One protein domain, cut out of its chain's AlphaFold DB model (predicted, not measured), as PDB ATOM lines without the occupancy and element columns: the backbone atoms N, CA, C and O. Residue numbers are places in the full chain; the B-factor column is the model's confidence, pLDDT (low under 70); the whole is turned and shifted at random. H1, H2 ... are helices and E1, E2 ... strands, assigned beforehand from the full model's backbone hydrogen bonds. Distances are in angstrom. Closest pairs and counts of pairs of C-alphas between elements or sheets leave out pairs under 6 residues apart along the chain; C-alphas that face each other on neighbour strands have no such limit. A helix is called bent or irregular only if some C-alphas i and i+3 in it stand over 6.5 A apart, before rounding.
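This is residues 42 to 103 of the 116 residues of an uncharacterized protein of Araneus ventricosus (UniProt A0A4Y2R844). Three helices, H1, H2 and H3, make a small three-sided cluster in which each touches the other two, and a little two-stranded hairpin, E1 and E2, sits at the end where H2 finishes and H3 starts. H2 is the long one; it runs opposite ways to H1 and H3 and meets H1 with its residues 55 to 62 and H3 with its residues 54 to 61, while its last turns reach toward the hairpin. The 62 printed residues hold three named helices and two named strands, in the order H1, H2, E1, E2, H3, with the sheet E1 - E2 antiparallel and the class mostly helix. The whole is compact, with a radius of gyration of the C-alphas of 11.2 A and spans of 33 by 23 by 20 A.

Begin with H1, residues 42 to 49, and go over the tight link to H2, residues 52 to 67. They touch, closest at the C-alphas of Tyr 47 and Phe 55, 6.9 A apart, at a shallow tilt of 21 degrees, opposite ways: a helical hairpin. H2 touches H1 with residues 55 to 62 alone. H2 is irregular: C-alphas 53 and 56 are 7.9 A apart. Next look at E1, residues 72 to 74, and E2, residues 80 to 82, an antiparallel hairpin at 151 degrees, with N 73 and O 81 at 2.9 A and N 81 and O 73 at 2.8 A, within hydrogen-bond range. The closest C-alphas of H2 and E1, Leu 65 and Leu 72, are 7.0 A apart. H1 is apart from both strands. Last comes H3, residues 92 to 101, which touches H1 at a shallow tilt of 28 degrees, the same way; Ile 46 and Val 93 have the closest C-alphas, 4.9 A. H3 touches residues 54 to 61 of H2 alone, at a steep tilt of 41 degrees, opposite ways, closest at the C-alphas of Tyr 54 and Leu 100, 6.9 A. The helix packing is mostly aligned, but only just: two of three touching pairs are at a shallow tilt. The closest C-alphas of E2 and H3, Ile 80 and Ile 92, are 6.2 A apart. Each O i to N i+4 pair is within hydrogen-bond range in H1 and H3, and 10 of 12 are in H2.

Find C-alpha 42 at (139.969, 207.250, 155.572), where H1 begins its 10.7 A. H2 runs 23.2 A from C-alpha 52 to C-alpha 67 at (139.377, 196.351, 166.885). E1 spans 7.1 A and E2 6.4 A. H3 runs 14.0 A to C-alpha 101 at (121.927, 207.506, 155.882).

The farthest C-alphas, Arg 53 and Gly 84, are 33.4 A apart. The printed part has no cut and no long link. No printed residue is under 70 in pLDDT.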
ATOM      1  N   VAL A  42     141.252 207.946 155.676       92.62
ATOM      2  CA  VAL A  42     139.969 207.250 155.572       92.62
ATOM      3  C   VAL A  42     139.079 207.553 156.779       92.62
ATOM      4  O   VAL A  42     137.925 207.942 156.594       92.62
ATOM      5  N   THR A  43     139.621 207.485 157.999       93.12
ATOM      6  CA  THR A  43     138.950 207.913 159.243       93.12
ATOM      7  C   THR A  43     138.404 209.349 159.130       93.12
ATOM      8  O   THR A  43     137.225 209.593 159.399       93.12
ATOM      9  N   ALA A  44     139.210 210.302 158.647       93.25
ATOM     10  CA  ALA A  44     138.771 211.688 158.453       93.25
ATOM     11  C   ALA A  44     137.656 211.823 157.391       93.25
ATOM     12  O   ALA A  44     136.697 212.580 157.579       93.25
ATOM     13  N   LYS A  45     137.737 211.060 156.290       94.56
ATOM     14  CA  LYS A  45     136.690 211.013 155.251       94.56
ATOM     15  C   LYS A  45     135.373 210.440 155.790       94.56
ATOM     16  O   LYS A  45     134.323 211.002 155.483       94.56
ATOM     17  N   ILE A  46     135.411 209.390 156.622       93.88
ATOM     18  CA  ILE A  46     134.225 208.806 157.283       93.88
ATOM     19  C   ILE A  46     133.500 209.870 158.114       93.88
ATOM     20  O   ILE A  46     132.299 210.086 157.934       93.88
ATOM     21  N   TYR A  47     134.229 210.592 158.966       93.25
ATOM     22  CA  TYR A  47     133.654 211.656 159.791       93.25
ATOM     23  C   TYR A  47     133.070 212.814 158.970       93.25
ATOM     24  O   TYR A  47     132.060 213.388 159.372       93.25
ATOM     25  N   LYS A  48     133.637 213.117 157.794       92.56
ATOM     26  CA  LYS A  48     133.109 214.140 156.877       92.56
ATOM     27  C   LYS A  48     131.802 213.731 156.180       92.56
ATOM     28  O   LYS A  48     130.990 214.604 155.880       92.56
ATOM     29  N   VAL A  49     131.585 212.443 155.888       92.19
ATOM     30  CA  VAL A  49     130.357 211.971 155.202       92.19
ATOM     31  C   VAL A  49     129.221 211.581 156.151       92.19
ATOM     32  O   VAL A  49     128.060 211.518 155.716       92.19
ATOM     33  N   ALA A  50     129.548 211.314 157.419       90.38
ATOM     34  CA  ALA A  50     128.605 210.945 158.464       90.38
ATOM     35  C   ALA A  50     127.663 212.117 158.817       90.38
ATOM     36  O   ALA A  50     128.125 213.234 159.057       90.38
ATOM     37  N   PRO A  51     126.336 211.900 158.910       89.62
ATOM     38  CA  PRO A  51     125.422 212.914 159.429       89.62
ATOM     39  C   PRO A  51     125.784 213.283 160.874       89.62
ATOM     40  O   PRO A  51     125.917 212.387 161.706       89.62
ATOM     41  N   ALA A  52     125.864 214.578 161.206       89.88
ATOM     42  CA  ALA A  52     126.302 215.056 162.528       89.88
ATOM     43  C   ALA A  52     125.554 214.395 163.707       89.88
ATOM     44  O   ALA A  52     126.169 213.974 164.683       89.88
ATOM     45  N   ARG A  53     124.235 214.185 163.563       91.00
ATOM     46  CA  ARG A  53     123.374 213.475 164.535       91.00
ATOM     47  C   ARG A  53     123.787 212.024 164.845       91.00
ATOM     48  O   ARG A  53     123.256 211.429 165.774       91.00
ATOM     49  N   TYR A  54     124.670 211.442 164.036       91.38
ATOM     50  CA  TYR A  54     125.174 210.075 164.146       91.38
ATOM     51  C   TYR A  54     126.705 210.019 164.250       91.38
ATOM     52  O   TYR A  54     127.278 208.947 164.074       91.38
ATOM     53  N   PHE A  55     127.380 211.132 164.555       91.56
ATOM     54  CA  PHE A  55     128.841 211.166 164.686       91.56
ATOM     55  C   PHE A  55     129.364 210.154 165.722       91.56
ATOM     56  O   PHE A  55     130.290 209.399 165.438       91.56
ATOM     57  N   SER A  56     128.713 210.055 166.886       93.38
ATOM     58  CA  SER A  56     129.028 209.042 167.906       93.38
ATOM     59  C   SER A  56     128.834 207.612 167.395       93.38
ATOM     60  O   SER A  56     129.641 206.735 167.680       93.38
ATOM     61  N   THR A  57     127.803 207.367 166.581       93.62
ATOM     62  CA  THR A  57     127.581 206.062 165.942       93.62
ATOM     63  C   THR A  57     128.663 205.756 164.903       93.62
ATOM     64  O   THR A  57     129.145 204.630 164.857       93.62
ATOM     65  N   ALA A  58     129.081 206.747 164.108       93.69
ATOM     66  CA  ALA A  58     130.174 206.611 163.145       93.69
ATOM     67  C   ALA A  58     131.493 206.246 163.839       93.69
ATOM     68  O   ALA A  58     132.176 205.327 163.390       93.69
ATOM     69  N   LYS A  59     131.804 206.918 164.958       94.81
ATOM     70  CA  LYS A  59     132.959 206.598 165.801       94.81
ATOM     71  C   LYS A  59     132.876 205.166 166.341       94.81
ATOM     72  O   LYS A  59     133.771 204.383 166.063       94.81
ATOM     73  N   ASN A  60     131.776 204.787 166.995       95.69
ATOM     74  CA  ASN A  60     131.622 203.439 167.561       95.69
ATOM     75  C   ASN A  60     131.741 202.324 166.503       95.69
ATOM     76  O   ASN A  60     132.313 201.273 166.784       95.69
ATOM     77  N   ILE A  61     131.210 202.539 165.290       94.25
ATOM     78  CA  ILE A  61     131.387 201.606 164.167       94.25
ATOM     79  C   ILE A  61     132.869 201.512 163.796       94.25
ATOM     80  O   ILE A  61     133.394 200.412 163.671       94.25
ATOM     81  N   LEU A  62     133.547 202.646 163.624       94.06
ATOM     82  CA  LEU A  62     134.945 202.666 163.211       94.06
ATOM     83  C   LEU A  62     135.874 202.041 164.260       94.06
ATOM     84  O   LEU A  62     136.733 201.243 163.895       94.06
ATOM     85  N   ASP A  63     135.662 202.346 165.539       94.88
ATOM     86  CA  ASP A  63     136.404 201.769 166.664       94.88
ATOM     87  C   ASP A  63     136.213 200.239 166.708       94.88
ATOM     88  O   ASP A  63     137.188 199.494 166.807       94.88
ATOM     89  N   PHE A  64     134.978 199.750 166.516       94.56
ATOM     90  CA  PHE A  64     134.692 198.316 166.398       94.56
ATOM     91  C   PHE A  64     135.406 197.670 165.201       94.56
ATOM     92  O   PHE A  64     135.974 196.588 165.340       94.56
ATOM     93  N   LEU A  65     135.408 198.312 164.028       93.38
ATOM     94  CA  LEU A  65     136.080 197.763 162.847       93.38
ATOM     95  C   LEU A  65     137.607 197.745 163.012       93.38
ATOM     96  O   LEU A  65     138.229 196.748 162.658       93.38
ATOM     97  N   LYS A  66     138.206 198.785 163.611       92.75
ATOM     98  CA  LYS A  66     139.643 198.814 163.939       92.75
ATOM     99  C   LYS A  66     140.026 197.719 164.940       92.75
ATOM    100  O   LYS A  66     141.052 197.072 164.755       92.75
ATOM    101  N   ALA A  67     139.181 197.450 165.936       93.44
ATOM    102  CA  ALA A  67     139.377 196.351 166.885       93.44
ATOM    103  C   ALA A  67     139.244 194.945 166.256       93.44
ATOM    104  O   ALA A  67     139.691 193.969 166.849       93.44
ATOM    105  N   ASN A  68     138.652 194.827 165.060       91.12
ATOM    106  CA  ASN A  68     138.455 193.567 164.329       91.12
ATOM    107  C   ASN A  68     139.300 193.499 163.034       91.12
ATOM    108  O   ASN A  68     138.922 192.844 162.052       91.12
ATOM    109  N   ASN A  69     140.470 194.149 163.045       90.81
ATOM    110  CA  ASN A  69     141.410 194.224 161.921       90.81
ATOM    111  C   ASN A  69     141.958 192.861 161.438       90.81
ATOM    112  O   ASN A  69     142.509 192.776 160.345       90.81
ATOM    113  N   THR A  70     141.782 191.778 162.196       92.06
ATOM    114  CA  THR A  70     142.166 190.416 161.782       92.06
ATOM    115  C   THR A  70     141.301 189.862 160.645       92.06
ATOM    116  O   THR A  70     141.755 189.013 159.880       92.06
ATOM    117  N   ILE A  71     140.054 190.334 160.517       92.25
ATOM    118  CA  ILE A  71     139.091 189.865 159.506       92.25
ATOM    119  C   ILE A  71     138.805 190.945 158.460       92.25
ATOM    120  O   ILE A  71     138.615 190.610 157.287       92.25
ATOM    121  N   LEU A  72     138.756 192.218 158.865       93.56
ATOM    122  CA  LEU A  72     138.388 193.333 157.995       93.56
ATOM    123  C   LEU A  72     139.357 194.508 158.157       93.56
ATOM    124  O   LEU A  72     139.410 195.133 159.212       93.56
ATOM    125  N   THR A  73     140.055 194.858 157.084       95.44
ATOM    126  CA  THR A  73     140.862 196.082 156.990       95.44
ATOM    127  C   THR A  73     140.449 196.896 155.765       95.44
ATOM    128  O   THR A  73     139.523 196.538 155.029       95.44
ATOM    129  N   TRP A  74     141.101 198.033 155.551       95.81
ATOM    130  CA  TRP A  74     140.958 198.834 154.342       95.81
ATOM    131  C   TRP A  74     142.304 199.414 153.928       95.81
ATOM    132  O   TRP A  74     143.226 199.534 154.731       95.81
ATOM    133  N   THR A  75     142.405 199.776 152.657       93.81
ATOM    134  CA  THR A  75     143.590 200.424 152.087       93.81
ATOM    135  C   THR A  75     143.562 201.938 152.342       93.81
ATOM    136  O   THR A  75     142.514 202.462 152.733       93.81
ATOM    137  N   PRO A  76     144.652 202.691 152.091       92.00
ATOM    138  CA  PRO A  76     144.658 204.157 152.225       92.00
ATOM    139  C   PRO A  76     143.631 204.878 151.325       92.00
ATOM    140  O   PRO A  76     143.138 205.965 151.645       92.00
ATOM    141  N   GLU A  77     143.244 204.251 150.209       92.06
ATOM    142  CA  GLU A  77     142.157 204.702 149.324       92.06
ATOM    143  C   GLU A  77     140.757 204.417 149.912       92.06
ATOM    144  O   GLU A  77     139.751 204.997 149.488       92.06
ATOM    145  N   GLY A  78     140.687 203.532 150.908       93.62
ATOM    146  CA  GLY A  78     139.478 203.072 151.578       93.62
ATOM    147  C   GLY A  78     138.821 201.843 150.944       93.62
ATOM    148  O   GLY A  78     137.686 201.544 151.313       93.62
ATOM    149  N   GLU A  79     139.463 201.140 150.001       95.75
ATOM    150  CA  GLU A  79     138.931 199.858 149.504       95.75
ATOM    151  C   GLU A  79     139.015 198.789 150.597       95.75
ATOM    152  O   GLU A  79     139.993 198.734 151.341       95.75
ATOM    153  N   ILE A  80     137.983 197.951 150.719       95.75
ATOM    154  CA  ILE A  80     137.879 196.972 151.805       95.75
ATOM    155  C   ILE A  80     138.742 195.750 151.485       95.75
ATOM    156  O   ILE A  80     138.722 195.232 150.368       95.75
ATOM    157  N   VAL A  81     139.458 195.252 152.488       96.50
ATOM    158  CA  VAL A  81     140.196 193.990 152.449       96.50
ATOM    159  C   VAL A  81     139.561 193.051 153.474       96.50
ATOM    160  O   VAL A  81     139.534 193.339 154.668       96.50
ATOM    161  N   TYR A  82     139.014 191.931 153.007       94.94
ATOM    162  CA  TYR A  82     138.341 190.935 153.839       94.94
ATOM    163  C   TYR A  82     139.139 189.633 153.824       94.94
ATOM    164  O   TYR A  82     139.377 189.066 152.759       94.94
ATOM    165  N   LYS A  83     139.572 189.161 155.000       94.44
ATOM    166  CA  LYS A  83     140.422 187.964 155.158       94.44
ATOM    167  C   LYS A  83     141.645 187.970 154.217       94.44
ATOM    168  O   LYS A  83     141.954 186.973 153.572       94.44
ATOM    169  N   GLY A  84     142.296 189.129 154.090       92.56
ATOM    170  CA  GLY A  84     143.445 189.345 153.200       92.56
ATOM    171  C   GLY A  84     143.114 189.549 151.713       92.56
ATOM    172  O   GLY A  84     143.992 189.947 150.956       92.56
ATOM    173  N   GLN A  85     141.866 189.347 151.274       95.31
ATOM    174  CA  GLN A  85     141.455 189.574 149.883       95.31
ATOM    175  C   GLN A  85     140.876 190.984 149.700       95.31
ATOM    176  O   GLN A  85     139.903 191.359 150.356       95.31
ATOM    177  N   ARG A  86     141.455 191.773 148.785       95.31
ATOM    178  CA  ARG A  86     140.928 193.094 148.398       95.31
ATOM    179  C   ARG A  86     139.607 192.910 147.649       95.31
ATOM    180  O   ARG A  86     139.566 192.216 146.637       95.31
ATOM    181  N   LEU A  87     138.539 193.533 148.138       95.19
ATOM    182  CA  LEU A  87     137.214 193.511 147.523       95.19
ATOM    183  C   LEU A  87     137.090 194.710 146.563       95.19
ATOM    184  O   LEU A  87     136.868 195.835 147.024       95.19
ATOM    185  N   PRO A  88     137.237 194.517 145.238       91.75
ATOM    186  CA  PRO A  88     137.268 195.629 144.294       91.75
ATOM    187  C   PRO A  88     135.930 196.370 144.259       91.75
ATOM    188  O   PRO A  88     134.866 195.763 144.405       91.75
ATOM    189  N   ARG A  89     135.973 197.685 144.005       91.94
ATOM    190  CA  ARG A  89     134.788 198.572 143.924       91.94
ATOM    191  C   ARG A  89     134.030 198.749 145.249       91.94
ATOM    192  O   ARG A  89     132.987 199.403 145.266       91.94
ATOM    193  N   THR A  90     134.547 198.222 146.356       94.94
ATOM    194  CA  THR A  90     134.045 198.531 147.700       94.94
ATOM    195  C   THR A  90     134.726 199.784 148.244       94.94
ATOM    196  O   THR A  90     135.827 200.133 147.828       94.94
ATOM    197  N   ASN A  91     134.090 200.492 149.179       95.69
ATOM    198  CA  ASN A  91     134.774 201.559 149.902       95.69
ATOM    199  C   ASN A  91     134.181 201.752 151.301       95.69
ATOM    200  O   ASN A  91     132.968 201.932 151.435       95.69
ATOM    201  N   ILE A  92     135.023 201.753 152.334       95.56
ATOM    202  CA  ILE A  92     134.579 201.845 153.730       95.56
ATOM    203  C   ILE A  92     133.919 203.196 154.056       95.56
ATOM    204  O   ILE A  92     132.951 203.237 154.814       95.56
ATOM    205  N   VAL A  93     134.356 204.290 153.416       95.38
ATOM    206  CA  VAL A  93     133.746 205.624 153.578       95.38
ATOM    207  C   VAL A  93     132.298 205.612 153.091       95.38
ATOM    208  O   VAL A  93     131.410 206.117 153.778       95.38
ATOM    209  N   LYS A  94     132.049 204.992 151.928       93.62
ATOM    210  CA  LYS A  94     130.691 204.817 151.392       93.62
ATOM    211  C   LYS A  94     129.867 203.893 152.283       93.62
ATOM    212  O   LYS A  94     128.789 204.287 152.699       93.62
ATOM    213  N   LEU A  95     130.404 202.729 152.658       93.50
ATOM    214  CA  LEU A  95     129.701 201.749 153.492       93.50
ATOM    215  C   LEU A  95     129.205 202.351 154.818       93.50
ATOM    216  O   LEU A  95     128.025 202.223 155.143       93.50
ATOM    217  N   VAL A  96     130.072 203.045 155.565       93.50
ATOM    218  CA  VAL A  96     129.680 203.692 156.830       93.50
ATOM    219  C   VAL A  96     128.730 204.868 156.574       93.50
ATOM    220  O   VAL A  96     127.727 205.010 157.274       93.50
ATOM    221  N   GLY A  97     128.989 205.689 155.550       92.56
ATOM    222  CA  GLY A  97     128.117 206.807 155.182       92.56
ATOM    223  C   GLY A  97     126.691 206.367 154.829       92.56
ATOM    224  O   GLY A  97     125.725 206.927 155.350       92.56
ATOM    225  N   ASP A  98     126.558 205.338 153.996       91.00
ATOM    226  CA  ASP A  98     125.284 204.800 153.522       91.00
ATOM    227  C   ASP A  98     124.534 204.062 154.634       91.00
ATOM    228  O   ASP A  98     123.325 204.249 154.773       91.00
ATOM    229  N   LEU A  99     125.228 203.315 155.501       91.69
ATOM    230  CA  LEU A  99     124.632 202.683 156.686       91.69
ATOM    231  C   LEU A  99     123.973 203.718 157.618       91.69
ATOM    232  O   LEU A  99     122.860 203.511 158.105       91.69
ATOM    233  N   LEU A 100     124.631 204.860 157.837       90.88
ATOM    234  CA  LEU A 100     124.110 205.940 158.682       90.88
ATOM    235  C   LEU A 100     122.996 206.756 158.003       90.88
ATOM    236  O   LEU A 100     122.145 207.322 158.694       90.88
ATOM    237  N   ARG A 101     122.974 206.822 156.666       85.88
ATOM    238  CA  ARG A 101     121.927 207.506 155.882       85.88
ATOM    239  C   ARG A 101     120.665 206.657 155.735       85.88
ATOM    240  O   ARG A 101     119.568 207.165 155.956       85.88
ATOM    241  N   ASN A 102     120.829 205.369 155.438       80.69
ATOM    242  CA  ASN A 102     119.754 204.420 155.135       80.69
ATOM    243  C   ASN A 102     119.143 203.758 156.381       80.69
ATOM    244  O   ASN A 102     118.296 202.870 156.261       80.69
ATOM    245  N   ARG A 103     119.525 204.189 157.593       70.56
ATOM    246  CA  ARG A 103     118.868 203.751 158.829       70.56
ATOM    247  C   ARG A 103     117.389 204.139 158.776       70.56
ATOM    248  O   ARG A 103     117.058 205.323 158.865       70.56
TER     249      ARG A 103